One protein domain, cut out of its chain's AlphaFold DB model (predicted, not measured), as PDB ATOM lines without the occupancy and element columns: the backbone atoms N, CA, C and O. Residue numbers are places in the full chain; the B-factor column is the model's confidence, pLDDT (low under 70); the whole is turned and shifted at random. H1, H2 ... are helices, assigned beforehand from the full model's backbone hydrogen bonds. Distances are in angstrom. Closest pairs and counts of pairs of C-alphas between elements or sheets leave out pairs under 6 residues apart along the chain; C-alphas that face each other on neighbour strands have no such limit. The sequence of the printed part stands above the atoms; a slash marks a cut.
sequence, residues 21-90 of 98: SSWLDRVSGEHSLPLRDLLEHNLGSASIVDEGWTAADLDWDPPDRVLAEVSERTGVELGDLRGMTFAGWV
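AT A GLANCE: This is residues 21 to 90 of the 98 residues of the protein "TniQ protein" of Actinomadura mexicana (UniProt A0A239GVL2). Five short helices sit round a common middle: H1 and H3 on one side, meeting near the first residue of H1, H4 on the opposite side, H2 at one end and H5 at the other. H2 begins beside H1, Leu 35 near Asp 25, and runs away from it nearly at a right angle, H5 packs on H4, and a long loop of residues 42 to 54 leads from H2 to H3. The printed part has 70 residues, with five named helices in the order H1, H2, H3, H4, H5 and no named strand; the class is all helix. It is compact, with a radius of gyration of the C-alphas of 11.2 A, and rounded, spanning 32 by 26 by 22 A.

IN THESE COORDINATES: H1, residues 21 to 30, begins with C-alpha 21 at (215.030, 77.643, 226.233) and is 14.4 A long from first to last C-alpha. H2 is residues 35 to 41, 10.2 A, and H3 residues 55 to 60, 8.7 A. H4, the longest, is residues 64 to 74, 15.3 A, with C-alpha 64 at (202.625, 85.095, 229.270). H5, residues 78 to 82, is 6.1 A long and ends with C-alpha 82 at (208.252, 81.769, 235.084).

HOW THE PARTS SIT: H1 and H2 touch and are about perpendicular, at 77 degrees; their closest C-alphas, of Asp 25 and Leu 35, are 5.3 A apart. H1 and H3 touch, with the closest C-alphas, of Ser 21 and Ala 55, 5.3 A apart. Their lines stand at a steep tilt of 44 degrees, opposite ways. H4 and H5 touch, with the closest C-alphas, of Ser 71 and Leu 78, 5.8 A apart. Among the pairs that stay apart are H1 and H4, and H2 and H4, the latter only just, at 8.5 A. In H1, H2, H3, H4 and H5 every O i to N i+4 pair is within hydrogen-bond range.

THE WHOLE: The C-alphas farthest apart, of Ser 32 and Val 90, are 33.6 A apart. The printed part has no cut. The link from H2 to H3 is long, with 13 residues; the other three links are tight. The mean pLDDT of the printed part is 89.4, and residues 49 to 51 are under 70.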
ATOM      1  N   SER A  21     214.571  78.072 227.554       95.56
ATOM      2  CA  SER A  21     215.030  77.643 226.233       95.56
ATOM      3  C   SER A  21     215.698  76.265 226.273       95.56
ATOM      4  O   SER A  21     215.374  75.406 225.455       95.56
ATOM      5  N   SER A  22     216.553  76.015 227.271       96.50
ATOM      6  CA  SER A  22     217.239  74.731 227.486       96.50
ATOM      7  C   SER A  22     216.253  73.590 227.724       96.50
ATOM      8  O   SER A  22     216.384  72.506 227.153       96.50
ATOM      9  N   TRP A  23     215.246  73.814 228.567       97.44
ATOM     10  CA  TRP A  23     214.242  72.789 228.820       97.44
ATOM     11  C   TRP A  23     213.360  72.536 227.595       97.44
ATOM     12  O   TRP A  23     213.117  71.378 227.254       97.44
ATOM     13  N   LEU A  24     212.919  73.588 226.896       94.88
ATOM     14  CA  LEU A  24     212.116  73.437 225.680       94.88
ATOM     15  C   LEU A  24     212.889  72.758 224.542       94.88
ATOM     16  O   LEU A  24     212.279  72.012 223.781       94.88
ATOM     17  N   ASP A  25     214.207  72.940 224.454       94.94
ATOM     18  CA  ASP A  25     215.065  72.208 223.511       94.94
ATOM     19  C   ASP A  25     215.094  70.700 223.819       94.94
ATOM     20  O   ASP A  25     214.982  69.858 222.930       94.94
ATOM     21  N   ARG A  26     215.117  70.319 225.103       95.88
ATOM     22  CA  ARG A  26     214.975  68.905 225.493       95.88
ATOM     23  C   ARG A  26     213.590  68.359 225.164       95.88
ATOM     24  O   ARG A  26     213.481  67.230 224.692       95.88
ATOM     25  N   VAL A  27     212.536  69.144 225.393       94.19
ATOM     26  CA  VAL A  27     211.166  68.771 225.008       94.19
ATOM     27  C   VAL A  27     211.065  68.580 223.492       94.19
ATOM     28  O   VAL A  27     210.489  67.594 223.040       94.19
ATOM     29  N   SER A  28     211.647  69.479 222.695       92.69
ATOM     30  CA  SER A  28     211.643  69.354 221.236       92.69
ATOM     31  C   SER A  28     212.455  68.138 220.774       92.69
ATOM     32  O   SER A  28     212.027  67.425 219.862       92.69
ATOM     33  N   GLY A  29     213.552  67.823 221.471       92.06
ATOM     34  CA  GLY A  29     214.349  66.611 221.288       92.06
ATOM     35  C   GLY A  29     213.549  65.311 221.439       92.06
ATOM     36  O   GLY A  29     213.674  64.429 220.590       92.06
ATOM     37  N   GLU A  30     212.653  65.213 222.430       92.25
ATOM     38  CA  GLU A  30     211.755  64.047 222.597       92.25
ATOM     39  C   GLU A  30     210.796  63.854 221.411       92.25
ATOM     40  O   GLU A  30     210.320  62.748 221.143       92.25
ATOM     41  N   HIS A  31     210.518  64.928 220.672       86.81
ATOM     42  CA  HIS A  31     209.676  64.914 219.481       86.81
ATOM     43  C   HIS A  31     210.474  64.894 218.170       86.81
ATOM     44  O   HIS A  31     209.866  64.877 217.102       86.81
ATOM     45  N   SER A  32     211.814  64.861 218.230       89.81
ATOM     46  CA  SER A  32     212.702  65.004 217.064       89.81
ATOM     47  C   SER A  32     212.401  66.255 216.225       89.81
ATOM     48  O   SER A  32     212.500  66.230 214.999       89.81
ATOM     49  N   LEU A  33     212.017  67.346 216.896       89.88
ATOM     50  CA  LEU A  33     211.723  68.641 216.289       89.88
ATOM     51  C   LEU A  33     212.754  69.679 216.746       89.88
ATOM     52  O   LEU A  33     213.188  69.642 217.902       89.88
ATOM     53  N   PRO A  34     213.136  70.635 215.886       90.38
ATOM     54  CA  PRO A  34     213.895  71.786 216.341       90.38
ATOM     55  C   PRO A  34     213.005  72.682 217.215       90.38
ATOM     56  O   PRO A  34     211.796  72.789 216.995       90.38
ATOM     57  N   LEU A  35     213.612  73.355 218.198       89.62
ATOM     58  CA  LEU A  35     212.908  74.258 219.116       89.62
ATOM     59  C   LEU A  35     212.063  75.301 218.367       89.62
ATOM     60  O   LEU A  35     210.928  75.565 218.753       89.62
ATOM     61  N   ARG A  36     212.586  75.842 217.261       88.56
ATOM     62  CA  ARG A  36     211.868  76.792 216.400       88.56
ATOM     63  C   ARG A  36     210.512  76.250 215.944       88.56
ATOM     64  O   ARG A  36     209.500  76.890 216.201       88.56
ATOM     65  N   ASP A  37     210.486  75.063 215.347       89.31
ATOM     66  CA  ASP A  37     209.255  74.464 214.820       89.31
ATOM     67  C   ASP A  37     208.245  74.189 215.944       89.31
ATOM     68  O   ASP A  37     207.035  74.336 215.761       89.31
ATOM     69  N   LEU A  38     208.728  73.828 217.139       89.12
ATOM     70  CA  LEU A  38     207.875  73.667 218.313       89.12
ATOM     71  C   LEU A  38     207.207  74.996 218.709       89.12
ATOM     72  O   LEU A  38     206.000  75.013 218.959       89.12
ATOM     73  N   LEU A  39     207.948  76.107 218.724       88.94
ATOM     74  CA  LEU A  39     207.407  77.433 219.054       88.94
ATOM     75  C   LEU A  39     206.484  77.987 217.959       88.94
ATOM     76  O   LEU A  39     205.476  78.622 218.268       88.94
ATOM     77  N   GLU A  40     206.812  77.742 216.693       89.19
ATOM     78  CA  GLU A  40     206.064  78.239 215.535       89.19
ATOM     79  C   GLU A  40     204.756  77.469 215.322       89.19
ATOM     80  O   GLU A  40     203.752  78.049 214.903       89.19
ATOM     81  N   HIS A  41     204.707  76.172 215.636       87.69
ATOM     82  CA  HIS A  41     203.587  75.320 215.214       87.69
ATOM     83  C   HIS A  41     202.844  74.619 216.352       87.69
ATOM     84  O   HIS A  41     201.677  74.262 216.183       87.69
ATOM     85  N   ASN A  42     203.466  74.449 217.522       87.12
ATOM     86  CA  ASN A  42     202.924  73.572 218.563       87.12
ATOM     87  C   ASN A  42     202.405  74.313 219.800       87.12
ATOM     88  O   ASN A  42     202.041  73.652 220.772       87.12
ATOM     89  N   LEU A  43     202.304  75.646 219.753       87.44
ATOM     90  CA  LEU A  43     201.771  76.491 220.831       87.44
ATOM     91  C   LEU A  43     200.385  77.078 220.527       87.44
ATOM     92  O   LEU A  43     199.950  78.026 221.177       87.44
ATOM     93  N   GLY A  44     199.673  76.532 219.537       85.88
ATOM     94  CA  GLY A  44     198.294  76.920 219.250       85.88
ATOM     95  C   GLY A  44     198.169  78.405 218.910       85.88
ATOM     96  O   GLY A  44     198.737  78.872 217.930       85.88
ATOM     97  N   SER A  45     197.407  79.150 219.715       84.00
ATOM     98  CA  SER A  45     197.205  80.590 219.493       84.00
ATOM     99  C   SER A  45     198.414  81.447 219.884       84.00
ATOM    100  O   SER A  45     198.535  82.582 219.425       84.00
ATOM    101  N   ALA A  46     199.319  80.904 220.705       84.81
ATOM    102  CA  ALA A  46     200.563  81.558 221.091       84.81
ATOM    103  C   ALA A  46     201.737  81.220 220.165       84.81
ATOM    104  O   ALA A  46     202.843  81.680 220.441       84.81
ATOM    105  N   SER A  47     201.502  80.452 219.094       85.31
ATOM    106  CA  SER A  47     202.504  80.155 218.073       85.31
ATOM    107  C   SER A  47     203.196  81.427 217.592       85.31
ATOM    108  O   SER A  47     202.551  82.388 217.161       85.31
ATOM    109  N   ILE A  48     204.519  81.438 217.698       79.31
ATOM    110  CA  ILE A  48     205.335  82.622 217.443       79.31
ATOM    111  C   ILE A  48     205.857  82.519 216.021       79.31
ATOM    112  O   ILE A  48     206.847  81.851 215.778       79.31
ATOM    113  N   VAL A  49     205.162  83.159 215.087       65.19
ATOM    114  CA  VAL A  49     205.457  83.116 213.643       65.19
ATOM    115  C   VAL A  49     206.419  84.215 213.174       65.19
ATOM    116  O   VAL A  49     206.642  84.348 211.976       65.19
ATOM    117  N   ASP A  50     206.957  85.028 214.088       65.12
ATOM    118  CA  ASP A  50     207.758  86.201 213.722       65.12
ATOM    119  C   ASP A  50     209.247  85.860 213.536       65.12
ATOM    120  O   ASP A  50     209.867  85.164 214.351       65.12
ATOM    121  N   GLU A  51     209.836  86.390 212.465       57.19
ATOM    122  CA  GLU A  51     211.227  86.168 212.061       57.19
ATOM    123  C   GLU A  51     212.177  86.974 212.960       57.19
ATOM    124  O   GLU A  51     212.738  87.995 212.572       57.19
ATOM    125  N   GLY A  52     212.341  86.552 214.211       71.50
ATOM    126  CA  GLY A  52     213.227  87.265 215.136       71.50
ATOM    127  C   GLY A  52     213.369  86.664 216.523       71.50
ATOM    128  O   GLY A  52     214.256  87.078 217.259       71.50
ATOM    129  N   TRP A  53     212.541  85.680 216.878       80.62
ATOM    130  CA  TRP A  53     212.610  85.061 218.195       80.62
ATOM    131  C   TRP A  53     213.849  84.188 218.375       80.62
ATOM    132  O   TRP A  53     214.141  83.300 217.563       80.62
ATOM    133  N   THR A  54     214.565  84.436 219.466       84.81
ATOM    134  CA  THR A  54     215.770  83.718 219.868       84.81
ATOM    135  C   THR A  54     215.567  82.993 221.198       84.81
ATOM    136  O   THR A  54     214.652  83.287 221.965       84.81
ATOM    137  N   ALA A  55     216.461  82.052 221.509       86.31
ATOM    138  CA  ALA A  55     216.514  81.425 222.831       86.31
ATOM    139  C   ALA A  55     216.720  82.455 223.961       86.31
ATOM    140  O   ALA A  55     216.197  82.278 225.055       86.31
ATOM    141  N   ALA A  56     217.423  83.559 223.687       88.94
ATOM    142  CA  ALA A  56     217.622  84.619 224.670       88.94
ATOM    143  C   ALA A  56     216.316  85.360 224.994       88.94
ATOM    144  O   ALA A  56     216.103  85.716 226.148       88.94
ATOM    145  N   ASP A  57     215.423  85.544 224.017       90.81
ATOM    146  CA  ASP A  57     214.114  86.170 224.250       90.81
ATOM    147  C   ASP A  57     213.222  85.285 225.135       90.81
ATOM    148  O   ASP A  57     212.527  85.789 226.017       90.81
ATOM    149  N   LEU A  58     213.303  83.961 224.944       91.62
ATOM    150  CA  LEU A  58     212.651  82.962 225.799       91.62
ATOM    151  C   LEU A  58     213.133  83.027 227.247       91.62
ATOM    152  O   LEU A  58     212.331  82.909 228.168       91.62
ATOM    153  N   ASP A  59     214.440  83.174 227.443       94.62
ATOM    154  CA  ASP A  59     215.028  83.182 228.778       94.62
ATOM    155  C   ASP A  59     214.890  84.546 229.458       94.62
ATOM    156  O   ASP A  59     214.884  84.612 230.682       94.62
ATOM    157  N   TRP A  60     214.769  85.636 228.697       92.75
ATOM    158  CA  TRP A  60     214.659  86.986 229.240       92.75
ATOM    159  C   TRP A  60     213.258  87.290 229.774       92.75
ATOM    160  O   TRP A  60     213.087  87.438 230.984       92.75
ATOM    161  N   ASP A  61     212.270  87.386 228.882       91.88
ATOM    162  CA  ASP A  61     210.889  87.750 229.220       91.88
ATOM    163  C   ASP A  61     209.918  87.280 228.118       91.88
ATOM    164  O   ASP A  61     209.522  88.052 227.236       91.88
ATOM    165  N   PRO A  62     209.564  85.985 228.101       91.19
ATOM    166  CA  PRO A  62     208.641  85.458 227.116       91.19
ATOM    167  C   PRO A  62     207.211  85.931 227.427       91.19
ATOM    168  O   PRO A  62     206.807  85.975 228.589       91.19
ATOM    169  N   PRO A  63     206.373  86.197 226.408       90.19
ATOM    170  CA  PRO A  63     204.982  86.558 226.612       90.19
ATOM    171  C   PRO A  63     204.235  85.517 227.444       90.19
ATOM    172  O   PRO A  63     204.297  84.325 227.152       90.19
ATOM    173  N   ASP A  64     203.409  85.972 228.386       90.62
ATOM    174  CA  ASP A  64     202.625  85.095 229.270       90.62
ATOM    175  C   ASP A  64     201.803  84.032 228.528       90.62
ATOM    176  O   ASP A  64     201.668  82.904 228.998       90.62
ATOM    177  N   ARG A  65     201.288  84.359 227.334       90.25
ATOM    178  CA  ARG A  65     200.546  83.408 226.487       90.25
ATOM    179  C   ARG A  65     201.376  82.177 226.096       90.25
ATOM    180  O   ARG A  65     200.821  81.092 225.971       90.25
ATOM    181  N   VAL A  66     202.688  82.343 225.919       91.94
ATOM    182  CA  VAL A  66     203.627  81.262 225.586       91.94
ATOM    183  C   VAL A  66     203.759  80.337 226.786       91.94
ATOM    184  O   VAL A  66     203.577  79.130 226.655       91.94
ATOM    185  N   LEU A  67     203.988  80.906 227.973       94.44
ATOM    186  CA  LEU A  67     204.096  80.139 229.212       94.44
ATOM    187  C   LEU A  67     202.788  79.412 229.553       94.44
ATOM    188  O   LEU A  67     202.824  78.263 229.985       94.44
ATOM    189  N   ALA A  68     201.637  80.043 229.313       93.50
ATOM    190  CA  ALA A  68     200.328  79.430 229.515       93.50
ATOM    191  C   ALA A  68     200.111  78.217 228.595       93.50
ATOM    192  O   ALA A  68     199.763  77.142 229.077       93.50
ATOM    193  N   GLU A  69     200.382  78.341 227.294       93.12
ATOM    194  CA  GLU A  69     200.238  77.225 226.346       93.12
ATOM    195  C   GLU A  69     201.217  76.083 226.649       93.12
ATOM    196  O   GLU A  69     200.849  74.907 226.582       93.12
ATOM    197  N   VAL A  70     202.450  76.403 227.050       94.06
ATOM    198  CA  VAL A  70     203.427  75.404 227.506       94.06
ATOM    199  C   VAL A  70     202.942  74.708 228.782       94.06
ATOM    200  O   VAL A  70     203.007  73.477 228.867       94.06
ATOM    201  N   SER A  71     202.401  75.457 229.745       94.62
ATOM    202  CA  SER A  71     201.818  74.915 230.979       94.62
ATOM    203  C   SER A  71     200.649  73.980 230.682       94.62
ATOM    204  O   SER A  71     200.605  72.863 231.191       94.62
ATOM    205  N   GLU A  72     199.742  74.354 229.781       93.12
ATOM    206  CA  GLU A  72     198.610  73.505 229.401       93.12
ATOM    207  C   GLU A  72     199.050  72.194 228.730       93.12
ATOM    208  O   GLU A  72     198.458  71.132 228.971       93.12
ATOM    209  N   ARG A  73     200.104  72.249 227.906       91.56
ATOM    210  CA  ARG A  73     200.599  71.104 227.121       91.56
ATOM    211  C   ARG A  73     201.454  70.139 227.927       91.56
ATOM    212  O   ARG A  73     201.423  68.941 227.643       91.56
ATOM    213  N   THR A  74     202.182  70.640 228.917       92.62
ATOM    214  CA  THR A  74     203.110  69.846 229.741       92.62
ATOM    215  C   THR A  74     202.553  69.545 231.131       92.62
ATOM    216  O   THR A  74     202.868  68.527 231.733       92.62
ATOM    217  N   GLY A  75     201.658  70.383 231.647       92.50
ATOM    218  CA  GLY A  75     201.208  70.323 233.035       92.50
ATOM    219  C   GLY A  75     202.248  70.827 234.039       92.50
ATOM    220  O   GLY A  75     202.065  70.600 235.231       92.50
ATOM    221  N   VAL A  76     203.329  71.474 233.586       94.44
ATOM    222  CA  VAL A  76     204.235  72.225 234.466       94.44
ATOM    223  C   VAL A  76     203.522  73.500 234.911       94.44
ATOM    224  O   VAL A  76     202.898  74.178 234.094       94.44
ATOM    225  N   GLU A  77     203.591  73.823 236.199       93.81
ATOM    226  CA  GLU A  77     202.923  75.000 236.753       93.81
ATOM    227  C   GLU A  77     203.500  76.296 236.170       93.81
ATOM    228  O   GLU A  77     204.707  76.428 235.958       93.81
ATOM    229  N   LEU A  78     202.641  77.296 235.952       93.81
ATOM    230  CA  LEU A  78     203.053  78.575 235.365       93.81
ATOM    231  C   LEU A  78     204.140  79.279 236.196       93.81
ATOM    232  O   LEU A  78     205.020  79.929 235.639       93.81
ATOM    233  N   GLY A  79     204.087  79.140 237.525       92.19
ATOM    234  CA  GLY A  79     205.098  79.688 238.430       92.19
ATOM    235  C   GLY A  79     206.474  79.048 238.242       92.19
ATOM    236  O   GLY A  79     207.472  79.765 238.241       92.19
ATOM    237  N   ASP A  80     206.519  77.735 238.007       93.88
ATOM    238  CA  ASP A  80     207.768  77.018 237.743       93.88
ATOM    239  C   ASP A  80     208.356  77.450 236.396       93.88
ATOM    240  O   ASP A  80     209.542  77.756 236.320       93.88
ATOM    241  N   LEU A  81     207.519  77.575 235.356       95.75
ATOM    242  CA  LEU A  81     207.944  78.068 234.039       95.75
ATOM    243  C   LEU A  81     208.448  79.515 234.093       95.75
ATOM    244  O   LEU A  81     209.471  79.827 233.492       95.75
ATOM    245  N   ARG A  82     207.768  80.399 234.838       94.56
ATOM    246  CA  ARG A  82     208.252  81.769 235.084       94.56
ATOM    247  C   ARG A  82     209.579  81.764 235.837       94.56
ATOM    248  O   ARG A  82     210.457  82.549 235.515       94.56
ATOM    249  N   GLY A  83     209.765  80.856 236.792       94.38
ATOM    250  CA  GLY A  83     211.025  80.696 237.520       94.38
ATOM    251  C   GLY A  83     212.217  80.263 236.656       94.38
ATOM    252  O   GLY A  83     213.344  80.289 237.145       94.38
ATOM    253  N   MET A  84     211.996  79.882 235.395       96.31
ATOM    254  CA  MET A  84     213.039  79.527 234.424       96.31
ATOM    255  C   MET A  84     213.452  80.707 233.528       96.31
ATOM    256  O   MET A  84     214.301  80.538 232.652       96.31
ATOM    257  N   THR A  85     212.851  81.885 233.729       95.12
ATOM    258  CA  THR A  85     213.150  83.118 232.990       95.12
ATOM    259  C   THR A  85     213.743  84.175 233.922       95.12
ATOM    260  O   THR A  85     213.468  84.196 235.125       95.12
ATOM    261  N   PHE A  86     214.541  85.092 233.376       93.06
ATOM    262  CA  PHE A  86     215.100  86.215 234.124       93.06
ATOM    263  C   PHE A  86     214.003  87.124 234.680       93.06
ATOM    264  O   PHE A  86     214.103  87.550 235.831       93.06
ATOM    265  N   ALA A  87     212.937  87.377 233.914       90.88
ATOM    266  CA  ALA A  87     211.784  88.146 234.377       90.88
ATOM    267  C   ALA A  87     211.141  87.547 235.640       90.88
ATOM    268  O   ALA A  87     210.714  88.296 236.518       90.88
ATOM    269  N   GLY A  88     211.130  86.217 235.793       88.88
ATOM    270  CA  GLY A  88     210.617  85.562 236.998       88.88
ATOM    271  C   GLY A  88     211.512  85.686 238.234       88.88
ATOM    272  O   GLY A  88     211.055  85.401 239.341       88.88
ATOM    273  N   TRP A  89     212.771  86.109 238.080       85.31
ATOM    274  CA  TRP A  89     213.710  86.314 239.194       85.31
ATOM    275  C   TRP A  89     213.711  87.743 239.725       85.31
ATOM    276  O   TRP A  89     214.243  87.994 240.808       85.31
ATOM    277  N   VAL A  90     213.130  88.686 238.984       77.69
ATOM    278  CA  VAL A  90     213.020  90.073 239.422       77.69
ATOM    279  C   VAL A  90     211.772  90.203 240.304       77.69
ATOM    280  O   VAL A  90     210.659  90.010 239.814       77.69
TER     281      VAL A  90